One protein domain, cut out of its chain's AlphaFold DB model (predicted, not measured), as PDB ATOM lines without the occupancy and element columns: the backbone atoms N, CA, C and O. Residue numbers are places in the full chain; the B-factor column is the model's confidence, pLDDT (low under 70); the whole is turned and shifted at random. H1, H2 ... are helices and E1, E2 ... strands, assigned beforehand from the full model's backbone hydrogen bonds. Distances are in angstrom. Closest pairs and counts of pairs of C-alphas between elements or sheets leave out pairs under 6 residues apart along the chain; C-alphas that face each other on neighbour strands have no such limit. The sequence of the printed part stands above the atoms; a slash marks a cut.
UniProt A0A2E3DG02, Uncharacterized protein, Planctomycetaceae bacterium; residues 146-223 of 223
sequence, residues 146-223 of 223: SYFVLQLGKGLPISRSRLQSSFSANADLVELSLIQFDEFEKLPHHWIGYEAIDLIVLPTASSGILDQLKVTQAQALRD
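Overview. This is residues 146 to 223 of the 223 residues of an uncharacterized protein of Planctomycetaceae bacterium (UniProt A0A2E3DG02). A small sheet of three parallel strands, in the order E2, E1, E3, stands between H1, which grazes it near where E2 begins, and a loose group of three short helices, H2, H3 and H4. H1 and H4 lie toward opposite ends of the longest axis, and the links between the elements make up much of the model. The printed part has 78 residues with four named helices and three named strands, in the order E1, H1, E2, H2, E3, H3, H4; the class is mixed, with 37 residues, under half, in named elements. The whole is only just compact, close to loose, with a radius of gyration of the C-alphas of 13.4 A and spans of 39 by 27 by 16 A.

Along the chain. E1, residues 147 to 152, runs 16.0 A from C-alpha 147 at (-38.001, 1.527, 35.411) to C-alpha 152 at (-33.462, -13.827, 34.410). E2, residues 176 to 181, measures 15.7 A, and E3, residues 199 to 201, 6.5 A. H1, residues 160 to 167, is 10.8 A long. H2 is residues 191 to 194, H3 residues 209 to 212. H4, residues 215 to 220, is 8.6 A long and ends at C-alpha 220 at (-33.538, -10.425, 20.644).

Arrangement. E1 is the inner strand, with E2 and E3 as edge strands. E2 and E1 are parallel at 19 degrees, with N 151 and O 179 2.8 A apart, within hydrogen-bond range. E1 and E3 are parallel at 23 degrees, with N 201 and O 150 at 2.8 A. E1, H1, E2 form a strand-helix-strand unit, two parallel neighbour strands with a helix between them in the chain, and its crossover is right-handed. E2, H2, E3 form a split one, with E1 between the strands, also right-handed. H1 is on the sheet but only grazes it, with residues 160 to 167; its closest C-alphas to E2 are those of Gln 164 and Leu 176, 6.6 A apart. H2, H3 and H4 are not on the sheet. H2 and H4 only just touch, with 3 pairs of C-alphas within 8 A, the closest those of Trp 191 and Ala 220 at 4.2 A. H3 and H4 are close but not clearly touching, the closest C-alphas, of Leu 210 and Ala 218, being 7.3 A apart. H1 and H4 have every O i to N i+4 pair within hydrogen-bond range; H2 and H3 are too short for such a pair, and each has its 1 O i to N i+3 pair within range.

Size, cuts and confidence. The two C-alphas farthest apart, of Asn 170 and Val 215, are 39.0 A apart. The printed part has no cut and ends at residue 223, the chain's last. The links H2 to E3 and H3 to H4 are tight, the others short. The mean pLDDT of the printed part is 87.5, and residues 206 to 207 are under 70.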
ATOM      1  N   SER A 146     -41.630   4.651  34.597       90.62
ATOM      2  CA  SER A 146     -41.193   3.668  35.594       90.62
ATOM      3  C   SER A 146     -40.023   2.863  35.019       90.62
ATOM      4  O   SER A 146     -40.017   2.592  33.823       90.62
ATOM      5  N   TYR A 147     -39.071   2.431  35.846       92.94
ATOM      6  CA  TYR A 147     -38.001   1.527  35.411       92.94
ATOM      7  C   TYR A 147     -38.430   0.068  35.571       92.94
ATOM      8  O   TYR A 147     -38.969  -0.315  36.611       92.94
ATOM      9  N   PHE A 148     -38.193  -0.754  34.557       94.38
ATOM     10  CA  PHE A 148     -38.408  -2.195  34.540       94.38
ATOM     11  C   PHE A 148     -37.057  -2.879  34.484       94.38
ATOM     12  O   PHE A 148     -36.288  -2.708  33.539       94.38
ATOM     13  N   VAL A 149     -36.791  -3.679  35.507       94.69
ATOM     14  CA  VAL A 149     -35.593  -4.499  35.596       94.69
ATOM     15  C   VAL A 149     -36.025  -5.947  35.505       94.69
ATOM     16  O   VAL A 149     -36.718  -6.440  36.397       94.69
ATOM     17  N   LEU A 150     -35.616  -6.616  34.435       94.25
ATOM     18  CA  LEU A 150     -35.883  -8.026  34.212       94.25
ATOM     19  C   LEU A 150     -34.688  -8.838  34.702       94.25
ATOM     20  O   LEU A 150     -33.585  -8.740  34.170       94.25
ATOM     21  N   GLN A 151     -34.896  -9.639  35.736       93.06
ATOM     22  CA  GLN A 151     -33.884 -10.525  36.277       93.06
ATOM     23  C   GLN A 151     -34.151 -11.948  35.798       93.06
ATOM     24  O   GLN A 151     -35.150 -12.547  36.195       93.06
ATOM     25  N   LEU A 152     -33.265 -12.491  34.964       91.12
ATOM     26  CA  LEU A 152     -33.462 -13.827  34.410       91.12
ATOM     27  C   LEU A 152     -32.872 -14.913  35.315       91.12
ATOM     28  O   LEU A 152     -31.760 -14.777  35.831       91.12
ATOM     29  N   GLY A 153     -33.608 -16.008  35.479       87.06
ATOM     30  CA  GLY A 153     -33.203 -17.162  36.275       87.06
ATOM     31  C   GLY A 153     -33.323 -16.945  37.784       87.06
ATOM     32  O   GLY A 153     -34.241 -16.290  38.281       87.06
ATOM     33  N   LYS A 154     -32.397 -17.542  38.546       83.25
ATOM     34  CA  LYS A 154     -32.462 -17.540  40.012       83.25
ATOM     35  C   LYS A 154     -32.352 -16.111  40.554       83.25
ATOM     36  O   LYS A 154     -31.360 -15.426  40.311       83.25
ATOM     37  N   GLY A 155     -33.352 -15.695  41.333       78.69
ATOM     38  CA  GLY A 155     -33.396 -14.409  42.028       78.69
ATOM     39  C   GLY A 155     -32.087 -14.100  42.754       78.69
ATOM     40  O   GLY A 155     -31.666 -14.837  43.647       78.69
ATOM     41  N   LEU A 156     -31.432 -13.011  42.357       84.19
ATOM     42  CA  LEU A 156     -30.335 -12.437  43.107       84.19
ATOM     43  C   LEU A 156     -30.977 -11.507  44.132       84.19
ATOM     44  O   LEU A 156     -31.957 -10.829  43.814       84.19
ATOM     45  N   PRO A 157     -30.451 -11.435  45.361       86.38
ATOM     46  CA  PRO A 157     -30.951 -10.489  46.345       86.38
ATOM     47  C   PRO A 157     -30.551  -9.062  45.935       86.38
ATOM     48  O   PRO A 157     -29.561  -8.508  46.409       86.38
ATOM     49  N   ILE A 158     -31.315  -8.465  45.020       86.31
ATOM     50  CA  ILE A 158     -31.115  -7.100  44.540       86.31
ATOM     51  C   ILE A 158     -31.918  -6.153  45.428       86.31
ATOM     52  O   ILE A 158     -33.147  -6.202  45.501       86.31
ATOM     53  N   SER A 159     -31.209  -5.256  46.109       89.56
ATOM     54  CA  SER A 159     -31.838  -4.208  46.908       89.56
ATOM     55  C   SER A 159     -32.522  -3.191  45.992       89.56
ATOM     56  O   SER A 159     -31.851  -2.423  45.300       89.56
ATOM     57  N   ARG A 160     -33.862  -3.160  46.023       87.19
ATOM     58  CA  ARG A 160     -34.666  -2.193  45.256       87.19
ATOM     59  C   ARG A 160     -34.270  -0.748  45.552       87.19
ATOM     60  O   ARG A 160     -34.089   0.010  44.611       87.19
ATOM     61  N   SER A 161     -34.056  -0.392  46.821       87.19
ATOM     62  CA  SER A 161     -33.684   0.975  47.212       87.19
ATOM     63  C   SER A 161     -32.323   1.398  46.656       87.19
ATOM     64  O   SER A 161     -32.203   2.494  46.116       87.19
ATOM     65  N   ARG A 162     -31.313   0.516  46.703       88.12
ATOM     66  CA  ARG A 162     -29.999   0.790  46.090       88.12
ATOM     67  C   ARG A 162     -30.090   0.929  44.572       88.12
ATOM     68  O   ARG A 162     -29.400   1.755  43.975       88.12
ATOM     69  N   LEU A 163     -30.934   0.114  43.945       88.25
ATOM     70  CA  LEU A 163     -31.119   0.149  42.504       88.25
ATOM     71  C   LEU A 163     -31.870   1.425  42.076       88.25
ATOM     72  O   LEU A 163     -31.429   2.103  41.154       88.25
ATOM     73  N   GLN A 164     -32.904   1.838  42.814       88.44
ATOM     74  CA  GLN A 164     -33.592   3.123  42.616       88.44
ATOM     75  C   GLN A 164     -32.639   4.316  42.741       88.44
ATOM     76  O   GLN A 164     -32.635   5.179  41.864       88.44
ATOM     77  N   SER A 165     -31.782   4.340  43.769       87.19
ATOM     78  CA  SER A 165     -30.777   5.404  43.928       87.19
ATOM     79  C   SER A 165     -29.712   5.412  42.831       87.19
ATOM     80  O   SER A 165     -29.050   6.424  42.635       87.19
ATOM     81  N   SER A 166     -29.534   4.297  42.115       86.38
ATOM     82  CA  SER A 166     -28.609   4.222  40.977       86.38
ATOM     83  C   SER A 166     -29.217   4.807  39.697       86.38
ATOM     84  O   SER A 166     -28.480   5.290  38.845       86.38
ATOM     85  N   PHE A 167     -30.549   4.793  39.562       84.81
ATOM     86  CA  PHE A 167     -31.247   5.354  38.400       84.81
ATOM     87  C   PHE A 167     -31.562   6.847  38.521       84.81
ATOM     88  O   PHE A 167     -31.749   7.516  37.507       84.81
ATOM     89  N   SER A 168     -31.661   7.387  39.735       82.12
ATOM     90  CA  SER A 168     -31.981   8.801  39.939       82.12
ATOM     91  C   SER A 168     -31.444   9.320  41.262       82.12
ATOM     92  O   SER A 168     -31.511   8.640  42.285       82.12
ATOM     93  N   ALA A 169     -31.005  10.581  41.251       75.81
ATOM     94  CA  ALA A 169     -30.641  11.319  42.457       75.81
ATOM     95  C   ALA A 169     -31.835  11.498  43.418       75.81
ATOM     96  O   ALA A 169     -31.645  11.547  44.628       75.81
ATOM     97  N   ASN A 170     -33.063  11.541  42.885       76.94
ATOM     98  CA  ASN A 170     -34.305  11.606  43.659       76.94
ATOM     99  C   ASN A 170     -35.014  10.247  43.606       76.94
ATOM    100  O   ASN A 170     -36.021  10.090  42.912       76.94
ATOM    101  N   ALA A 171     -34.456   9.256  44.307       75.06
ATOM    102  CA  ALA A 171     -34.915   7.864  44.279       75.06
ATOM    103  C   ALA A 171     -36.413   7.699  44.611       75.06
ATOM    104  O   ALA A 171     -37.086   6.872  43.999       75.06
ATOM    105  N   ASP A 172     -36.953   8.529  45.509       72.88
ATOM    106  CA  ASP A 172     -38.358   8.478  45.944       72.88
ATOM    107  C   ASP A 172     -39.359   8.867  44.843       72.88
ATOM    108  O   ASP A 172     -40.542   8.537  44.920       72.88
ATOM    109  N   LEU A 173     -38.897   9.559  43.797       74.56
ATOM    110  CA  LEU A 173     -39.725   9.947  42.653       74.56
ATOM    111  C   LEU A 173     -39.741   8.880  41.550       74.56
ATOM    112  O   LEU A 173     -40.455   9.033  40.557       74.56
ATOM    113  N   VAL A 174     -38.957   7.809  41.712       80.38
ATOM    114  CA  VAL A 174     -38.767   6.773  40.702       80.38
ATOM    115  C   VAL A 174     -39.491   5.491  41.083       80.38
ATOM    116  O   VAL A 174     -39.160   4.803  42.050       80.38
ATOM    117  N   GLU A 175     -40.458   5.117  40.253       87.75
ATOM    118  CA  GLU A 175     -41.105   3.816  40.339       87.75
ATOM    119  C   GLU A 175     -40.218   2.755  39.681       87.75
ATOM    120  O   GLU A 175     -39.858   2.882  38.511       87.75
ATOM    121  N   LEU A 176     -39.877   1.707  40.430       90.50
ATOM    122  CA  LEU A 176     -39.058   0.589  39.967       90.50
ATOM    123  C   LEU A 176     -39.849  -0.719  40.070       90.50
ATOM    124  O   LEU A 176     -40.295  -1.097  41.154       90.50
ATOM    125  N   SER A 177     -39.949  -1.444  38.960       91.38
ATOM    126  CA  SER A 177     -40.481  -2.805  38.893       91.38
ATOM    127  C   SER A 177     -39.327  -3.780  38.663       91.38
ATOM    128  O   SER A 177     -38.753  -3.827  37.580       91.38
ATOM    129  N   LEU A 178     -38.968  -4.543  39.699       91.94
ATOM    130  CA  LEU A 178     -38.017  -5.653  39.594       91.94
ATOM    131  C   LEU A 178     -38.802  -6.945  39.364       91.94
ATOM    132  O   LEU A 178     -39.548  -7.368  40.252       91.94
ATOM    133  N   ILE A 179     -38.634  -7.535  38.185       92.31
ATOM    134  CA  ILE A 179     -39.357  -8.711  37.705       92.31
ATOM    135  C   ILE A 179     -38.365  -9.865  37.643       92.31
ATOM    136  O   ILE A 179     -37.409  -9.806  36.876       92.31
ATOM    137  N   GLN A 180     -38.570 -10.899  38.454       91.44
ATOM    138  CA  GLN A 180     -37.832 -12.150  38.307       91.44
ATOM    139  C   GLN A 180     -38.557 -13.023  37.284       91.44
ATOM    140  O   GLN A 180     -39.778 -13.139  37.348       91.44
ATOM    141  N   PHE A 181     -37.808 -13.613  36.358       89.06
ATOM    142  CA  PHE A 181     -38.359 -14.415  35.274       89.06
ATOM    143  C   PHE A 181     -37.492 -15.653  35.046       89.06
ATOM    144  O   PHE A 181     -36.324 -15.548  34.667       89.06
ATOM    145  N   ASP A 182     -38.043 -16.828  35.321       87.06
ATOM    146  CA  ASP A 182     -37.381 -18.131  35.212       87.06
ATOM    147  C   ASP A 182     -37.946 -19.008  34.082       87.06
ATOM    148  O   ASP A 182     -37.353 -20.027  33.736       87.06
ATOM    149  N   GLU A 183     -39.028 -18.576  33.438       86.81
ATOM    150  CA  GLU A 183     -39.671 -19.274  32.325       86.81
ATOM    151  C   GLU A 183     -39.048 -18.875  30.975       86.81
ATOM    152  O   GLU A 183     -39.670 -18.204  30.157       86.81
ATOM    153  N   PHE A 184     -37.796 -19.267  30.715       88.75
ATOM    154  CA  PHE A 184     -37.041 -18.839  29.520       88.75
ATOM    155  C   PHE A 184     -37.754 -19.096  28.182       88.75
ATOM    156  O   PHE A 184     -37.616 -18.312  27.247       88.75
ATOM    157  N   GLU A 185     -38.564 -20.148  28.091       87.25
ATOM    158  CA  GLU A 185     -39.363 -20.461  26.898       87.25
ATOM    159  C   GLU A 185     -40.418 -19.391  26.576       87.25
ATOM    160  O   GLU A 185     -40.787 -19.225  25.417       87.25
ATOM    161  N   LYS A 186     -40.855 -18.626  27.583       88.88
ATOM    162  CA  LYS A 186     -41.792 -17.502  27.458       88.88
ATOM    163  C   LYS A 186     -41.106 -16.185  27.112       88.88
ATOM    164  O   LYS A 186     -41.754 -15.147  26.994       88.88
ATOM    165  N   LEU A 187     -39.785 -16.162  26.971       92.81
ATOM    166  CA  LEU A 187     -39.098 -14.936  26.589       92.81
ATOM    167  C   LEU A 187     -39.428 -14.547  25.138       92.81
ATOM    168  O   LEU A 187     -39.440 -15.419  24.262       92.81
ATOM    169  N   PRO A 188     -39.669 -13.251  24.854       94.38
ATOM    170  CA  PRO A 188     -39.907 -12.781  23.497       94.38
ATOM    171  C   PRO A 188     -38.823 -13.215  22.504       94.38
ATOM    172  O   PRO A 188     -37.627 -13.131  22.764       94.38
ATOM    173  N   HIS A 189     -39.256 -13.629  21.315       92.88
ATOM    174  CA  HIS A 189     -38.359 -14.012  20.222       92.88
ATOM    175  C   HIS A 189     -37.871 -12.820  19.385       92.88
ATOM    176  O   HIS A 189     -37.025 -12.993  18.512       92.88
ATOM    177  N   HIS A 190     -38.413 -11.626  19.633       93.75
ATOM    178  CA  HIS A 190     -38.107 -10.399  18.906       93.75
ATOM    179  C   HIS A 190     -37.792  -9.270  19.889       93.75
ATOM    180  O   HIS A 190     -38.481  -9.134  20.904       93.75
ATOM    181  N   TRP A 191     -36.797  -8.438  19.552       94.94
ATOM    182  CA  TRP A 191     -36.318  -7.321  20.384       94.94
ATOM    183  C   TRP A 191     -37.453  -6.387  20.826       94.94
ATOM    184  O   TRP A 191     -37.492  -5.915  21.957       94.94
ATOM    185  N   ILE A 192     -38.449  -6.202  19.955       94.44
ATOM    186  CA  ILE A 192     -39.609  -5.341  20.191       94.44
ATOM    187  C   ILE A 192     -40.415  -5.750  21.435       94.44
ATOM    188  O   ILE A 192     -41.001  -4.903  22.101       94.44
ATOM    189  N   GLY A 193     -40.410  -7.036  21.805       94.38
ATOM    190  CA  GLY A 193     -41.068  -7.524  23.018       94.38
ATOM    191  C   GLY A 193     -40.376  -7.098  24.316       94.38
ATOM    192  O   GLY A 193     -40.972  -7.220  25.384       94.38
ATOM    193  N   TYR A 194     -39.146  -6.592  24.228       95.56
ATOM    194  CA  TYR A 194     -38.366  -6.074  25.346       95.56
ATOM    195  C   TYR A 194     -38.371  -4.546  25.429       95.56
ATOM    196  O   TYR A 194     -37.722  -4.014  26.320       95.56
ATOM    197  N   GLU A 195     -39.122  -3.827  24.581       94.25
ATOM    198  CA  GLU A 195     -39.115  -2.350  24.557       94.25
ATOM    199  C   GLU A 195     -39.438  -1.729  25.933       94.25
ATOM    200  O   GLU A 195     -38.956  -0.653  26.278       94.25
ATOM    201  N   ALA A 196     -40.232  -2.416  26.759       93.56
ATOM    202  CA  ALA A 196     -40.542  -1.964  28.111       93.56
ATOM    203  C   ALA A 196     -39.383  -2.112  29.117       93.56
ATOM    204  O   ALA A 196     -39.461  -1.510  30.184       93.56
ATOM    205  N   ILE A 197     -38.368  -2.932  28.841       95.19
ATOM    206  CA  ILE A 197     -37.329  -3.339  29.794       95.19
ATOM    207  C   ILE A 197     -36.121  -2.401  29.704       95.19
ATOM    208  O   ILE A 197     -35.486  -2.307  28.663       95.19
ATOM    209  N   ASP A 198     -35.763  -1.743  30.811       93.56
ATOM    210  CA  ASP A 198     -34.631  -0.798  30.839       93.56
ATOM    211  C   ASP A 198     -33.311  -1.461  31.250       93.56
ATOM    212  O   ASP A 198     -32.231  -0.956  30.950       93.56
ATOM    213  N   LEU A 199     -33.382  -2.571  31.990       93.62
ATOM    214  CA  LEU A 199     -32.209  -3.308  32.450       93.62
ATOM    215  C   LEU A 199     -32.514  -4.799  32.520       93.62
ATOM    216  O   LEU A 199     -33.475  -5.217  33.166       93.62
ATOM    217  N   ILE A 200     -31.637  -5.605  31.925       93.00
ATOM    218  CA  ILE A 200     -31.665  -7.060  32.051       93.00
ATOM    219  C   ILE A 200     -30.499  -7.494  32.930       93.00
ATOM    220  O   ILE A 200     -29.344  -7.156  32.677       93.00
ATOM    221  N   VAL A 201     -30.803  -8.250  33.979       91.62
ATOM    222  CA  VAL A 201     -29.809  -8.815  34.888       91.62
ATOM    223  C   VAL A 201     -29.697 -10.308  34.619       91.62
ATOM    224  O   VAL A 201     -30.655 -11.056  34.822       91.62
ATOM    225  N   LEU A 202     -28.508 -10.729  34.192       89.06
ATOM    226  CA  LEU A 202     -28.160 -12.119  33.895       89.06
ATOM    227  C   LEU A 202     -27.132 -12.621  34.920       89.06
ATOM    228  O   LEU A 202     -25.945 -12.300  34.807       89.06
ATOM    229  N   PRO A 203     -27.544 -13.388  35.943       84.56
ATOM    230  CA  PRO A 203     -26.622 -13.969  36.909       84.56
ATOM    231  C   PRO A 203     -25.729 -15.023  36.238       84.56
ATOM    232  O   PRO A 203     -26.176 -16.119  35.919       84.56
ATOM    233  N   THR A 204     -24.440 -14.733  36.069       78.38
ATOM    234  CA  THR A 204     -23.479 -15.684  35.470       78.38
ATOM    235  C   THR A 204     -23.152 -16.867  36.383       78.38
ATOM    236  O   THR A 204     -22.704 -17.908  35.912       78.38
ATOM    237  N   ALA A 205     -23.411 -16.734  37.687       72.62
ATOM    238  CA  ALA A 205     -23.281 -17.822  38.656       72.62
ATOM    239  C   ALA A 205     -24.318 -18.943  38.442       72.62
ATOM    240  O   ALA A 205     -24.138 -20.053  38.941       72.62
ATOM    241  N   SER A 206     -25.399 -18.668  37.708       67.00
ATOM    242  CA  SER A 206     -26.351 -19.676  37.252       67.00
ATOM    243  C   SER A 206     -25.894 -20.193  35.891       67.00
ATOM    244  O   SER A 206     -26.278 -19.670  34.846       67.00
ATOM    245  N   SER A 207     -25.020 -21.203  35.910       62.44
ATOM    246  CA  SER A 207     -24.537 -21.866  34.697       62.44
ATOM    247  C   SER A 207     -25.713 -22.328  33.833       62.44
ATOM    248  O   SER A 207     -26.638 -22.957  34.345       62.44
ATOM    249  N   GLY A 208     -25.662 -22.034  32.534       76.06
ATOM    250  CA  GLY A 208     -26.613 -22.561  31.558       76.06
ATOM    251  C   GLY A 208     -27.837 -21.697  31.260       76.06
ATOM    252  O   GLY A 208     -28.715 -22.162  30.543       76.06
ATOM    253  N   ILE A 209     -27.937 -20.453  31.755       81.69
ATOM    254  CA  ILE A 209     -29.016 -19.538  31.317       81.69
ATOM    255  C   ILE A 209     -28.944 -19.315  29.804       81.69
ATOM    256  O   ILE A 209     -29.944 -19.441  29.110       81.69
ATOM    257  N   LEU A 210     -27.751 -19.009  29.288       81.94
ATOM    258  CA  LEU A 210     -27.563 -18.766  27.857       81.94
ATOM    259  C   LEU A 210     -27.814 -20.023  27.016       81.94
ATOM    260  O   LEU A 210     -28.276 -19.900  25.888       81.94
ATOM    261  N   ASP A 211     -27.563 -21.205  27.581       85.12
ATOM    262  CA  ASP A 211     -27.779 -22.490  26.909       85.12
ATOM    263  C   ASP A 211     -29.270 -22.867  26.826       85.12
ATOM    264  O   ASP A 211     -29.652 -23.679  25.990       85.12
ATOM    265  N   GLN A 212     -30.117 -22.271  27.674       86.94
ATOM    266  CA  GLN A 212     -31.574 -22.458  27.665       86.94
ATOM    267  C   GLN A 212     -32.294 -21.522  26.688       86.94
ATOM    268  O   GLN A 212     -33.467 -21.725  26.394       86.94
ATOM    269  N   LEU A 213     -31.618 -20.484  26.190       89.25
ATOM    270  CA  LEU A 213     -32.222 -19.551  25.248       89.25
ATOM    271  C   LEU A 213     -32.187 -20.122  23.835       89.25
ATOM    272  O   LEU A 213     -31.143 -20.540  23.329       89.25
ATOM    273  N   LYS A 214     -33.313 -20.025  23.131       92.12
ATOM    274  CA  LYS A 214     -33.326 -20.231  21.681       92.12
ATOM    275  C   LYS A 214     -32.479 -19.155  21.007       92.12
ATOM    276  O   LYS A 214     -32.425 -18.014  21.463       92.12
ATOM    277  N   VAL A 215     -31.897 -19.483  19.851       92.06
ATOM    278  CA  VAL A 215     -31.057 -18.554  19.068       92.06
ATOM    279  C   VAL A 215     -31.764 -17.216  18.821       92.06
ATOM    280  O   VAL A 215     -31.160 -16.162  18.989       92.06
ATOM    281  N   THR A 216     -33.059 -17.243  18.495       92.75
ATOM    282  CA  THR A 216     -33.862 -16.029  18.275       92.75
ATOM    283  C   THR A 216     -34.033 -15.190  19.540       92.75
ATOM    284  O   THR A 216     -33.968 -13.971  19.467       92.75
ATOM    285  N   GLN A 217     -34.209 -15.817  20.707       93.50
ATOM    286  CA  GLN A 217     -34.338 -15.106  21.985       93.50
ATOM    287  C   GLN A 217     -32.993 -14.502  22.400       93.50
ATOM    288  O   GLN A 217     -32.920 -13.344  22.796       93.50
ATOM    289  N   ALA A 218     -31.904 -15.261  22.246       91.06
ATOM    290  CA  ALA A 218     -30.558 -14.764  22.504       91.06
ATOM    291  C   ALA A 218     -30.190 -13.584  21.591       91.06
ATOM    292  O   ALA A 218     -29.490 -12.680  22.038       91.06
ATOM    293  N   GLN A 219     -30.660 -13.584  20.338       92.12
ATOM    294  CA  GLN A 219     -30.505 -12.453  19.423       92.12
ATOM    295  C   GLN A 219     -31.353 -11.254  19.865       92.12
ATOM    296  O   GLN A 219     -30.826 -10.155  19.978       92.12
ATOM    297  N   ALA A 220     -32.625 -11.476  20.199       93.19
ATOM    298  CA  ALA A 220     -33.538 -10.425  20.644       93.19
ATOM    299  C   ALA A 220     -33.077  -9.690  21.915       93.19
ATOM    300  O   ALA A 220     -33.455  -8.546  22.113       93.19
ATOM    301  N   LEU A 221     -32.280 -10.338  22.770       90.31
ATOM    302  CA  LEU A 221     -31.676  -9.722  23.957       90.31
ATOM    303  C   LEU A 221     -30.420  -8.883  23.654       90.31
ATOM    304  O   LEU A 221     -29.948  -8.167  24.537       90.31
ATOM    305  N   ARG A 222     -29.815  -9.043  22.470       86.31
ATOM    306  CA  ARG A 222     -28.598  -8.324  22.048       86.31
ATOM    307  C   ARG A 222     -28.893  -7.106  21.180       86.31
ATOM    308  O   ARG A 222     -28.052  -6.209  21.147       86.31
ATOM    309  N   ASP A 223     -30.006  -7.149  20.455       82.81
ATOM    310  CA  ASP A 223     -30.516  -6.069  19.604       82.81
ATOM    311  C   ASP A 223     -31.169  -4.962  20.444       82.81
ATOM    312  O   ASP A 223     -30.924  -3.775  20.126       82.81
TER     313      ASP A 223